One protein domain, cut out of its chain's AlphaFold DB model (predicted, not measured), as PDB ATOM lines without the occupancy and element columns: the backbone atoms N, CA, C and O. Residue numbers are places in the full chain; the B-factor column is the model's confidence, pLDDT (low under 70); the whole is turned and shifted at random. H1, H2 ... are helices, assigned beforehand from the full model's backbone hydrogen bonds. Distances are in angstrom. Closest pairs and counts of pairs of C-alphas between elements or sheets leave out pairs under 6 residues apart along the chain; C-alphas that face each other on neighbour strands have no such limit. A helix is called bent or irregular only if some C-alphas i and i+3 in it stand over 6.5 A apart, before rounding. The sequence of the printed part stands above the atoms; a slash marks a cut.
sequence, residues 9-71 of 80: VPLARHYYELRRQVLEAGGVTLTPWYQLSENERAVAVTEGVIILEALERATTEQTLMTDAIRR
ATOM      1  N   VAL A   9      47.466  -0.214 -21.617       85.06
ATOM      2  CA  VAL A   9      47.215  -0.776 -22.953       85.06
ATOM      3  C   VAL A   9      47.446  -2.294 -23.003       85.06
ATOM      4  O   VAL A   9      46.543  -3.006 -23.444       85.06
ATOM      5  N   PRO A  10      48.591  -2.841 -22.543       89.25
ATOM      6  CA  PRO A  10      48.752  -4.287 -22.390       89.25
ATOM      7  C   PRO A  10      47.662  -4.930 -21.528       89.25
ATOM      8  O   PRO A  10      47.108  -5.955 -21.927       89.25
ATOM      9  N   LEU A  11      47.319  -4.323 -20.384       88.81
ATOM     10  CA  LEU A  11      46.273  -4.849 -19.506       88.81
ATOM     11  C   LEU A  11      44.920  -4.896 -20.218       88.81
ATOM     12  O   LEU A  11      44.293  -5.951 -20.256       88.81
ATOM     13  N   ALA A  12      44.502  -3.776 -20.810       93.12
ATOM     14  CA  ALA A  12      43.251  -3.665 -21.548       93.12
ATOM     15  C   ALA A  12      43.155  -4.722 -22.648       93.12
ATOM     16  O   ALA A  12      42.137  -5.396 -22.769       93.12
ATOM     17  N   ARG A  13      44.240  -4.927 -23.402       95.56
ATOM     18  CA  ARG A  13      44.296  -5.952 -24.445       95.56
ATOM     19  C   ARG A  13      44.089  -7.358 -23.888       95.56
ATOM     20  O   ARG A  13      43.290  -8.114 -24.434       95.56
ATOM     21  N   HIS A  14      44.829  -7.727 -22.846       95.44
ATOM     22  CA  HIS A  14      44.736  -9.068 -22.269       95.44
ATOM     23  C   HIS A  14      43.372  -9.318 -21.626       95.44
ATOM     24  O   HIS A  14      42.779 -10.371 -21.854       95.44
ATOM     25  N   TYR A  15      42.853  -8.339 -20.885       94.81
ATOM     26  CA  TYR A  15      41.514  -8.394 -20.311       94.81
ATOM     27  C   TYR A  15      40.441  -8.534 -21.397       94.81
ATOM     28  O   TYR A  15      39.596  -9.423 -21.310       94.81
ATOM     29  N   TYR A  16      40.500  -7.705 -22.441       96.56
ATOM     30  CA  TYR A  16      39.536  -7.730 -23.536       96.56
ATOM     31  C   TYR A  16      39.516  -9.086 -24.249       96.56
ATOM     32  O   TYR A  16      38.448  -9.664 -24.439       96.56
ATOM     33  N   GLU A  17      40.684  -9.628 -24.611       97.56
ATOM     34  CA  GLU A  17      40.767 -10.931 -25.284       97.56
ATOM     35  C   GLU A  17      40.299 -12.082 -24.385       97.56
ATOM     36  O   GLU A  17      39.628 -12.995 -24.865       97.56
ATOM     37  N   LEU A  18      40.585 -12.029 -23.079       96.56
ATOM     38  CA  LEU A  18      40.057 -13.004 -22.125       96.56
ATOM     39  C   LEU A  18      38.529 -12.918 -22.035       96.56
ATOM     40  O   LEU A  18      37.842 -13.932 -22.154       96.56
ATOM     41  N   ARG A  19      37.984 -11.707 -21.874       96.06
ATOM     42  CA  ARG A  19      36.538 -11.462 -21.847       96.06
ATOM     43  C   ARG A  19      35.876 -11.969 -23.127       96.06
ATOM     44  O   ARG A  19      34.836 -12.616 -23.046       96.06
ATOM     45  N   ARG A  20      36.485 -11.719 -24.289       97.00
ATOM     46  CA  ARG A  20      36.017 -12.225 -25.584       97.00
ATOM     47  C   ARG A  20      35.932 -13.751 -25.593       97.00
ATOM     48  O   ARG A  20      34.888 -14.272 -25.957       97.00
ATOM     49  N   GLN A  21      36.979 -14.454 -25.159       97.19
ATOM     50  CA  GLN A  21      36.998 -15.926 -25.114       97.19
ATOM     51  C   GLN A  21      35.917 -16.499 -24.187       97.19
ATOM     52  O   GLN A  21      35.254 -17.475 -24.531       97.19
ATOM     53  N   VAL A  22      35.706 -15.878 -23.022       97.50
ATOM     54  CA  VAL A  22      34.658 -16.293 -22.075       97.50
ATOM     55  C   VAL A  22      33.262 -16.089 -22.668       97.50
ATOM     56  O   VAL A  22      32.406 -16.961 -22.548       97.50
ATOM     57  N   LEU A  23      33.029 -14.953 -23.324       97.06
ATOM     58  CA  LEU A  23      31.747 -14.650 -23.961       97.06
ATOM     59  C   LEU A  23      31.476 -15.539 -25.180       97.06
ATOM     60  O   LEU A  23      30.339 -15.966 -25.378       97.06
ATOM     61  N   GLU A  24      32.517 -15.884 -25.936       97.44
ATOM     62  CA  GLU A  24      32.440 -16.797 -27.077       97.44
ATOM     63  C   GLU A  24      31.971 -18.193 -26.640       97.44
ATOM     64  O   GLU A  24      31.097 -18.776 -27.282       97.44
ATOM     65  N   ALA A  25      32.430 -18.685 -25.482       95.88
ATOM     66  CA  ALA A  25      31.926 -19.927 -24.887       95.88
ATOM     67  C   ALA A  25      30.426 -19.865 -24.519       95.88
ATOM     68  O   ALA A  25      29.760 -20.897 -24.459       95.88
ATOM     69  N   GLY A  26      29.887 -18.661 -24.297       95.75
ATOM     70  CA  GLY A  26      28.463 -18.395 -24.079       95.75
ATOM     71  C   GLY A  26      27.674 -18.066 -25.352       95.75
ATOM     72  O   GLY A  26      26.515 -17.668 -25.253       95.75
ATOM     73  N   GLY A  27      28.281 -18.192 -26.537       96.88
ATOM     74  CA  GLY A  27      27.646 -17.903 -27.827       96.88
ATOM     75  C   GLY A  27      27.635 -16.424 -28.229       96.88
ATOM     76  O   GLY A  27      26.984 -16.066 -29.209       96.88
ATOM     77  N   VAL A  28      28.343 -15.555 -27.500       97.38
ATOM     78  CA  VAL A  28      28.474 -14.129 -27.828       97.38
ATOM     79  C   VAL A  28      29.830 -13.876 -28.475       97.38
ATOM     80  O   VAL A  28      30.865 -13.863 -27.812       97.38
ATOM     81  N   THR A  29      29.820 -13.619 -29.778       95.81
ATOM     82  CA  THR A  29      31.038 -13.299 -30.529       95.81
ATOM     83  C   THR A  29      31.321 -11.803 -30.477       95.81
ATOM     84  O   THR A  29      30.477 -10.993 -30.859       95.81
ATOM     85  N   LEU A  30      32.530 -11.431 -30.052       95.50
ATOM     86  CA  LEU A  30      33.044 -10.063 -30.163       95.50
ATOM     87  C   LEU A  30      34.193  -9.996 -31.174       95.50
ATOM     88  O   LEU A  30      34.881 -10.988 -31.423       95.50
ATOM     89  N   THR A  31      34.417  -8.804 -31.717       96.94
ATOM     90  CA  THR A  31      35.513  -8.501 -32.640       96.94
ATOM     91  C   THR A  31      36.881  -8.725 -31.967       96.94
ATOM     92  O   THR A  31      37.092  -8.260 -30.852       96.94
ATOM     93  N   PRO A  32      37.847  -9.412 -32.602       97.06
ATOM     94  CA  PRO A  32      39.209  -9.529 -32.075       97.06
ATOM     95  C   PRO A  32      39.888  -8.164 -31.894       97.06
ATOM     96  O   PRO A  32      39.682  -7.251 -32.692       97.06
ATOM     97  N   TRP A  33      40.792  -8.036 -30.918       95.88
ATOM     98  CA  TRP A  33      41.457  -6.771 -30.563       95.88
ATOM     99  C   TRP A  33      42.067  -6.024 -31.761       95.88
ATOM    100  O   TRP A  33      41.986  -4.799 -31.888       95.88
ATOM    101  N   TYR A  34      42.704  -6.772 -32.659       94.81
ATOM    102  CA  TYR A  34      43.390  -6.220 -33.827       94.81
ATOM    103  C   TYR A  34      42.449  -5.689 -34.908       94.81
ATOM    104  O   TYR A  34      42.901  -4.950 -35.776       94.81
ATOM    105  N   GLN A  35      41.170  -6.054 -34.839       97.62
ATOM    106  CA  GLN A  35      40.119  -5.633 -35.762       97.62
ATOM    107  C   GLN A  35      39.214  -4.548 -35.162       97.62
ATOM    108  O   GLN A  35      38.352  -4.033 -35.865       97.62
ATOM    109  N   LEU A  36      39.419  -4.181 -33.889       96.56
ATOM    110  CA  LEU A  36      38.722  -3.055 -33.277       96.56
ATOM    111  C   LEU A  36      39.041  -1.752 -34.011       96.56
ATOM    112  O   LEU A  36      40.208  -1.455 -34.296       96.56
ATOM    113  N   SER A  37      38.007  -0.943 -34.220       97.69
ATOM    114  CA  SER A  37      38.145   0.471 -34.552       97.69
ATOM    115  C   SER A  37      38.876   1.233 -33.440       97.69
ATOM    116  O   SER A  37      38.996   0.773 -32.300       97.69
ATOM    117  N   GLU A  38      39.354   2.435 -33.756       95.00
ATOM    118  CA  GLU A  38      40.015   3.305 -32.780       95.00
ATOM    119  C   GLU A  38      39.105   3.620 -31.582       95.00
ATOM    120  O   GLU A  38      39.550   3.531 -30.440       95.00
ATOM    121  N   ASN A  39      37.818   3.880 -31.829       97.00
ATOM    122  CA  ASN A  39      36.844   4.146 -30.770       97.00
ATOM    123  C   ASN A  39      36.611   2.921 -29.876       97.00
ATOM    124  O   ASN A  39      36.630   3.046 -28.654       97.00
ATOM    125  N   GLU A  40      36.432   1.730 -30.451       95.94
ATOM    126  CA  GLU A  40      36.268   0.500 -29.661       95.94
ATOM    127  C   GLU A  40      37.522   0.196 -28.837       95.94
ATOM    128  O   GLU A  40      37.436  -0.212 -27.677       95.94
ATOM    129  N   ARG A  41      38.704   0.446 -29.410       95.62
ATOM    130  CA  ARG A  41      39.969   0.290 -28.696       95.62
ATOM    131  C   ARG A  41      40.104   1.299 -27.561       95.62
ATOM    132  O   ARG A  41      40.562   0.919 -26.487       95.62
ATOM    133  N   ALA A  42      39.698   2.551 -27.767       95.00
ATOM    134  CA  ALA A  42      39.695   3.571 -26.723       95.00
ATOM    135  C   ALA A  42      38.795   3.159 -25.550       95.00
ATOM    136  O   ALA A  42      39.236   3.214 -24.405       95.00
ATOM    137  N   VAL A  43      37.594   2.643 -25.835       95.44
ATOM    138  CA  VAL A  43      36.678   2.104 -24.814       95.44
ATOM    139  C   VAL A  43      37.335   0.966 -24.030       95.44
ATOM    140  O   VAL A  43      37.357   1.005 -22.802       95.44
ATOM    141  N   ALA A  44      37.943  -0.010 -24.711       94.62
ATOM    142  CA  ALA A  44      38.615  -1.124 -24.041       94.62
ATOM    143  C   ALA A  44      39.812  -0.666 -23.181       94.62
ATOM    144  O   ALA A  44      40.052  -1.205 -22.101       94.62
ATOM    145  N   VAL A  45      40.557   0.356 -23.622       95.19
ATOM    146  CA  VAL A  45      41.630   0.969 -22.820       95.19
ATOM    147  C   VAL A  45      41.065   1.661 -21.581       95.19
ATOM    148  O   VAL A  45      41.623   1.494 -20.496       95.19
ATOM    149  N   THR A  46      39.947   2.381 -21.703       95.44
ATOM    150  CA  THR A  46      39.250   2.976 -20.555       95.44
ATOM    151  C   THR A  46      38.786   1.909 -19.562       95.44
ATOM    152  O   THR A  46      38.977   2.093 -18.361       95.44
ATOM    153  N   GLU A  47      38.260   0.769 -20.027       93.44
ATOM    154  CA  GLU A  47      37.944  -0.373 -19.153       93.44
ATOM    155  C   GLU A  47      39.189  -0.856 -18.386       93.44
ATOM    156  O   GLU A  47      39.128  -1.061 -17.174       93.44
ATOM    157  N   GLY A  48      40.341  -0.966 -19.057       91.50
ATOM    158  CA  GLY A  48      41.611  -1.314 -18.414       91.50
ATOM    159  C   GLY A  48      42.033  -0.328 -17.316       91.50
ATOM    160  O   GLY A  48      42.489  -0.753 -16.255       91.50
ATOM    161  N   VAL A  49      41.842   0.978 -17.530       93.62
ATOM    162  CA  VAL A  49      42.105   2.014 -16.511       93.62
ATOM    163  C   VAL A  49      41.173   1.857 -15.308       93.62
ATOM    164  O   VAL A  49      41.632   1.919 -14.170       93.62
ATOM    165  N   ILE A  50      39.883   1.597 -15.541       94.31
ATOM    166  CA  ILE A  50      38.900   1.375 -14.468       94.31
ATOM    167  C   ILE A  50      39.287   0.162 -13.612       94.31
ATOM    168  O   ILE A  50      39.183   0.214 -12.388       94.31
ATOM    169  N   ILE A  51      39.767  -0.919 -14.236       91.81
ATOM    170  CA  ILE A  51      40.233  -2.115 -13.519       91.81
ATOM    171  C   ILE A  51      41.433  -1.786 -12.624       91.81
ATOM    172  O   ILE A  51      41.462  -2.215 -11.473       91.81
ATOM    173  N   LEU A  52      42.406  -1.015 -13.121       90.50
ATOM    174  CA  LEU A  52      43.568  -0.603 -12.323       90.50
ATOM    175  C   LEU A  52      43.158   0.227 -11.104       90.50
ATOM    176  O   LEU A  52      43.591  -0.073  -9.995       90.50
ATOM    177  N   GLU A  53      42.278   1.207 -11.301       94.19
ATOM    178  CA  GLU A  53      41.744   2.040 -10.221       94.19
ATOM    179  C   GLU A  53      41.005   1.192  -9.171       94.19
ATOM    180  O   GLU A  53      41.177   1.376  -7.965       94.19
ATOM    181  N   ALA A  54      40.201   0.218  -9.609       94.25
ATOM    182  CA  ALA A  54      39.500  -0.687  -8.703       94.25
ATOM    183  C   ALA A  54      40.473  -1.537  -7.867       94.25
ATOM    184  O   ALA A  54      40.269  -1.702  -6.662       94.25
ATOM    185  N   LEU A  55      41.550  -2.041  -8.483       91.56
ATOM    186  CA  LEU A  55      42.589  -2.807  -7.790       91.56
ATOM    187  C   LEU A  55      43.354  -1.951  -6.773       91.56
ATOM    188  O   LEU A  55      43.633  -2.417  -5.667       91.56
ATOM    189  N   GLU A  56      43.671  -0.703  -7.116       92.44
ATOM    190  CA  GLU A  56      44.339   0.232  -6.207       92.44
ATOM    191  C   GLU A  56      43.468   0.537  -4.980       92.44
ATOM    192  O   GLU A  56      43.939   0.462  -3.839       92.44
ATOM    193  N   ARG A  57      42.171   0.788  -5.192       94.81
ATOM    194  CA  ARG A  57      41.208   1.008  -4.102       94.81
ATOM    195  C   ARG A  57      41.066  -0.214  -3.203       94.81
ATOM    196  O   ARG A  57      41.154  -0.070  -1.987       94.81
ATOM    197  N   ALA A  58      40.922  -1.406  -3.781       94.75
ATOM    198  CA  ALA A  58      40.833  -2.650  -3.016       94.75
ATOM    199  C   ALA A  58      42.110  -2.919  -2.198       94.75
ATOM    200  O   ALA A  58      42.043  -3.311  -1.033       94.75
ATOM    201  N   THR A  59      43.285  -2.650  -2.776       93.38
ATOM    202  CA  THR A  59      44.577  -2.783  -2.079       93.38
ATOM    203  C   THR A  59      44.692  -1.791  -0.918       93.38
ATOM    204  O   THR A  59      45.163  -2.139   0.170       93.38
ATOM    205  N   THR A  60      44.228  -0.558  -1.128       94.75
ATOM    206  CA  THR A  60      44.186   0.481  -0.093       94.75
ATOM    207  C   THR A  60      43.272   0.062   1.056       94.75
ATOM    208  O   THR A  60      43.686   0.106   2.215       94.75
ATOM    209  N   GLU A  61      42.064  -0.411   0.749       94.31
ATOM    210  CA  GLU A  61      41.107  -0.914   1.737       94.31
ATOM    211  C   GLU A  61      41.702  -2.062   2.563       94.31
ATOM    212  O   GLU A  61      41.721  -1.994   3.794       94.31
ATOM    213  N   GLN A  62      42.291  -3.066   1.907       92.19
ATOM    214  CA  GLN A  62      42.929  -4.198   2.584       92.19
ATOM    215  C   GLN A  62      44.068  -3.757   3.515       92.19
ATOM    216  O   GLN A  62      44.217  -4.288   4.623       92.19
ATOM    217  N   THR A  63      44.867  -2.775   3.091       92.44
ATOM    218  CA  THR A  63      45.962  -2.220   3.900       92.44
ATOM    219  C   THR A  63      45.414  -1.535   5.150       92.44
ATOM    220  O   THR A  63      45.853  -1.836   6.262       92.44
ATOM    221  N   LEU A  64      44.395  -0.683   4.992       91.81
ATOM    222  CA  LEU A  64      43.745   0.011   6.105       91.81
ATOM    223  C   LEU A  64      43.111  -0.966   7.103       91.81
ATOM    224  O   LEU A  64      43.273  -0.792   8.313       91.81
ATOM    225  N   MET A  65      42.438  -2.012   6.614       90.88
ATOM    226  CA  MET A  65      41.865  -3.065   7.457       90.88
ATOM    227  C   MET A  65      42.950  -3.818   8.230       90.88
ATOM    228  O   MET A  65      42.826  -4.011   9.439       90.88
ATOM    229  N   THR A  66      44.043  -4.190   7.562       91.69
ATOM    230  CA  THR A  66      45.167  -4.902   8.189       91.69
ATOM    231  C   THR A  66      45.815  -4.063   9.293       91.69
ATOM    232  O   THR A  66      46.081  -4.567  10.388       91.69
ATOM    233  N   ASP A  67      46.027  -2.768   9.053       89.94
ATOM    234  CA  ASP A  67      46.594  -1.855  10.048       89.94
ATOM    235  C   ASP A  67      45.625  -1.563  11.204       89.94
ATOM    236  O   ASP A  67      46.057  -1.381  12.346       89.94
ATOM    237  N   ALA A  68      44.316  -1.521  10.946       88.56
ATOM    238  CA  ALA A  68      43.302  -1.406  11.993       88.56
ATOM    239  C   ALA A  68      43.288  -2.646  12.902       88.56
ATOM    240  O   ALA A  68      43.350  -2.499  14.122       88.56
ATOM    241  N   ILE A  69      43.305  -3.852  12.322       87.50
ATOM    242  CA  ILE A  69      43.373  -5.125  13.059       87.50
ATOM    243  C   ILE A  69      44.646  -5.187  13.911       87.50
ATOM    244  O   ILE A  69      44.577  -5.485  15.105       87.50
ATOM    245  N   ARG A  70      45.804  -4.821  13.334       84.88
ATOM    246  CA  ARG A  70      47.085  -4.774  14.058       84.88
ATOM    247  C   ARG A  70      47.023  -3.826  15.257       84.88
ATOM    248  O   ARG A  70      47.482  -4.187  16.336       84.88
ATOM    249  N   ARG A  71      46.454  -2.626  15.083       85.44
ATOM    250  CA  ARG A  71      46.305  -1.631  16.163       85.44
ATOM    251  C   ARG A  71      45.322  -2.066  17.246       85.44
ATOM    252  O   ARG A  71      45.536  -1.746  18.408       85.44
TER     253      ARG A  71
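This is residues 9 to 71 of the 80 residues of an uncharacterized protein of Streptomyces sp. SID8379 (UniProt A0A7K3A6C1). A short helix, H1, begins beside a much longer one, H2, and runs away from it at nearly a right angle; a long link then returns to the first residue of H2, and H1, the link and the first turns of H2 make a rough triangle. From this triangle the rest of H2, residues 53 to 71, sticks out as a long straight arm, and H2 as a whole runs along the longest span. The printed part has 63 residues with two named helices, H1 then H2, and no named strand; the class is all helix. The whole is only just extended, close to loose, with a radius of gyration of the C-alphas of 16.3 A and spans of 52 by 26 by 13 A.

H1, residues 9 to 25, touches H2, residues 38 to 71, and their closest C-alphas, those of Ala 12 and Gly 48, are 4.2 A apart. H1 touches H2 with residues 9 to 16 alone, and H2 touches H1 with residues 44 to 49 alone. Their lines are about perpendicular, at 80 degrees. In H1 and H2 every O i to N i+4 pair is within hydrogen-bond range.

H1 begins with C-alpha 9 at (47.215, -0.776, -22.953) and is 24.6 A long from first to last C-alpha. H2 begins with C-alpha 38 at (40.015, 3.305, -32.780), ends with C-alpha 71 at (46.305, -1.631, 16.163) and is 49.6 A long. Neither helix is bent.

The two C-alphas farthest apart, those of Gln 35 and Arg 71, are 52.4 A apart. Residues 22 to 27, of which 22 to 25 belong to H1, stand free, and so do residues 53 to 71 of H2. Without these stretches the body spans 25 by 20 by 15 A. The link of 12 residues, 26 to 37, is long. The printed part has no cut, its mean pLDDT is 94.0, and no printed residue is under 70.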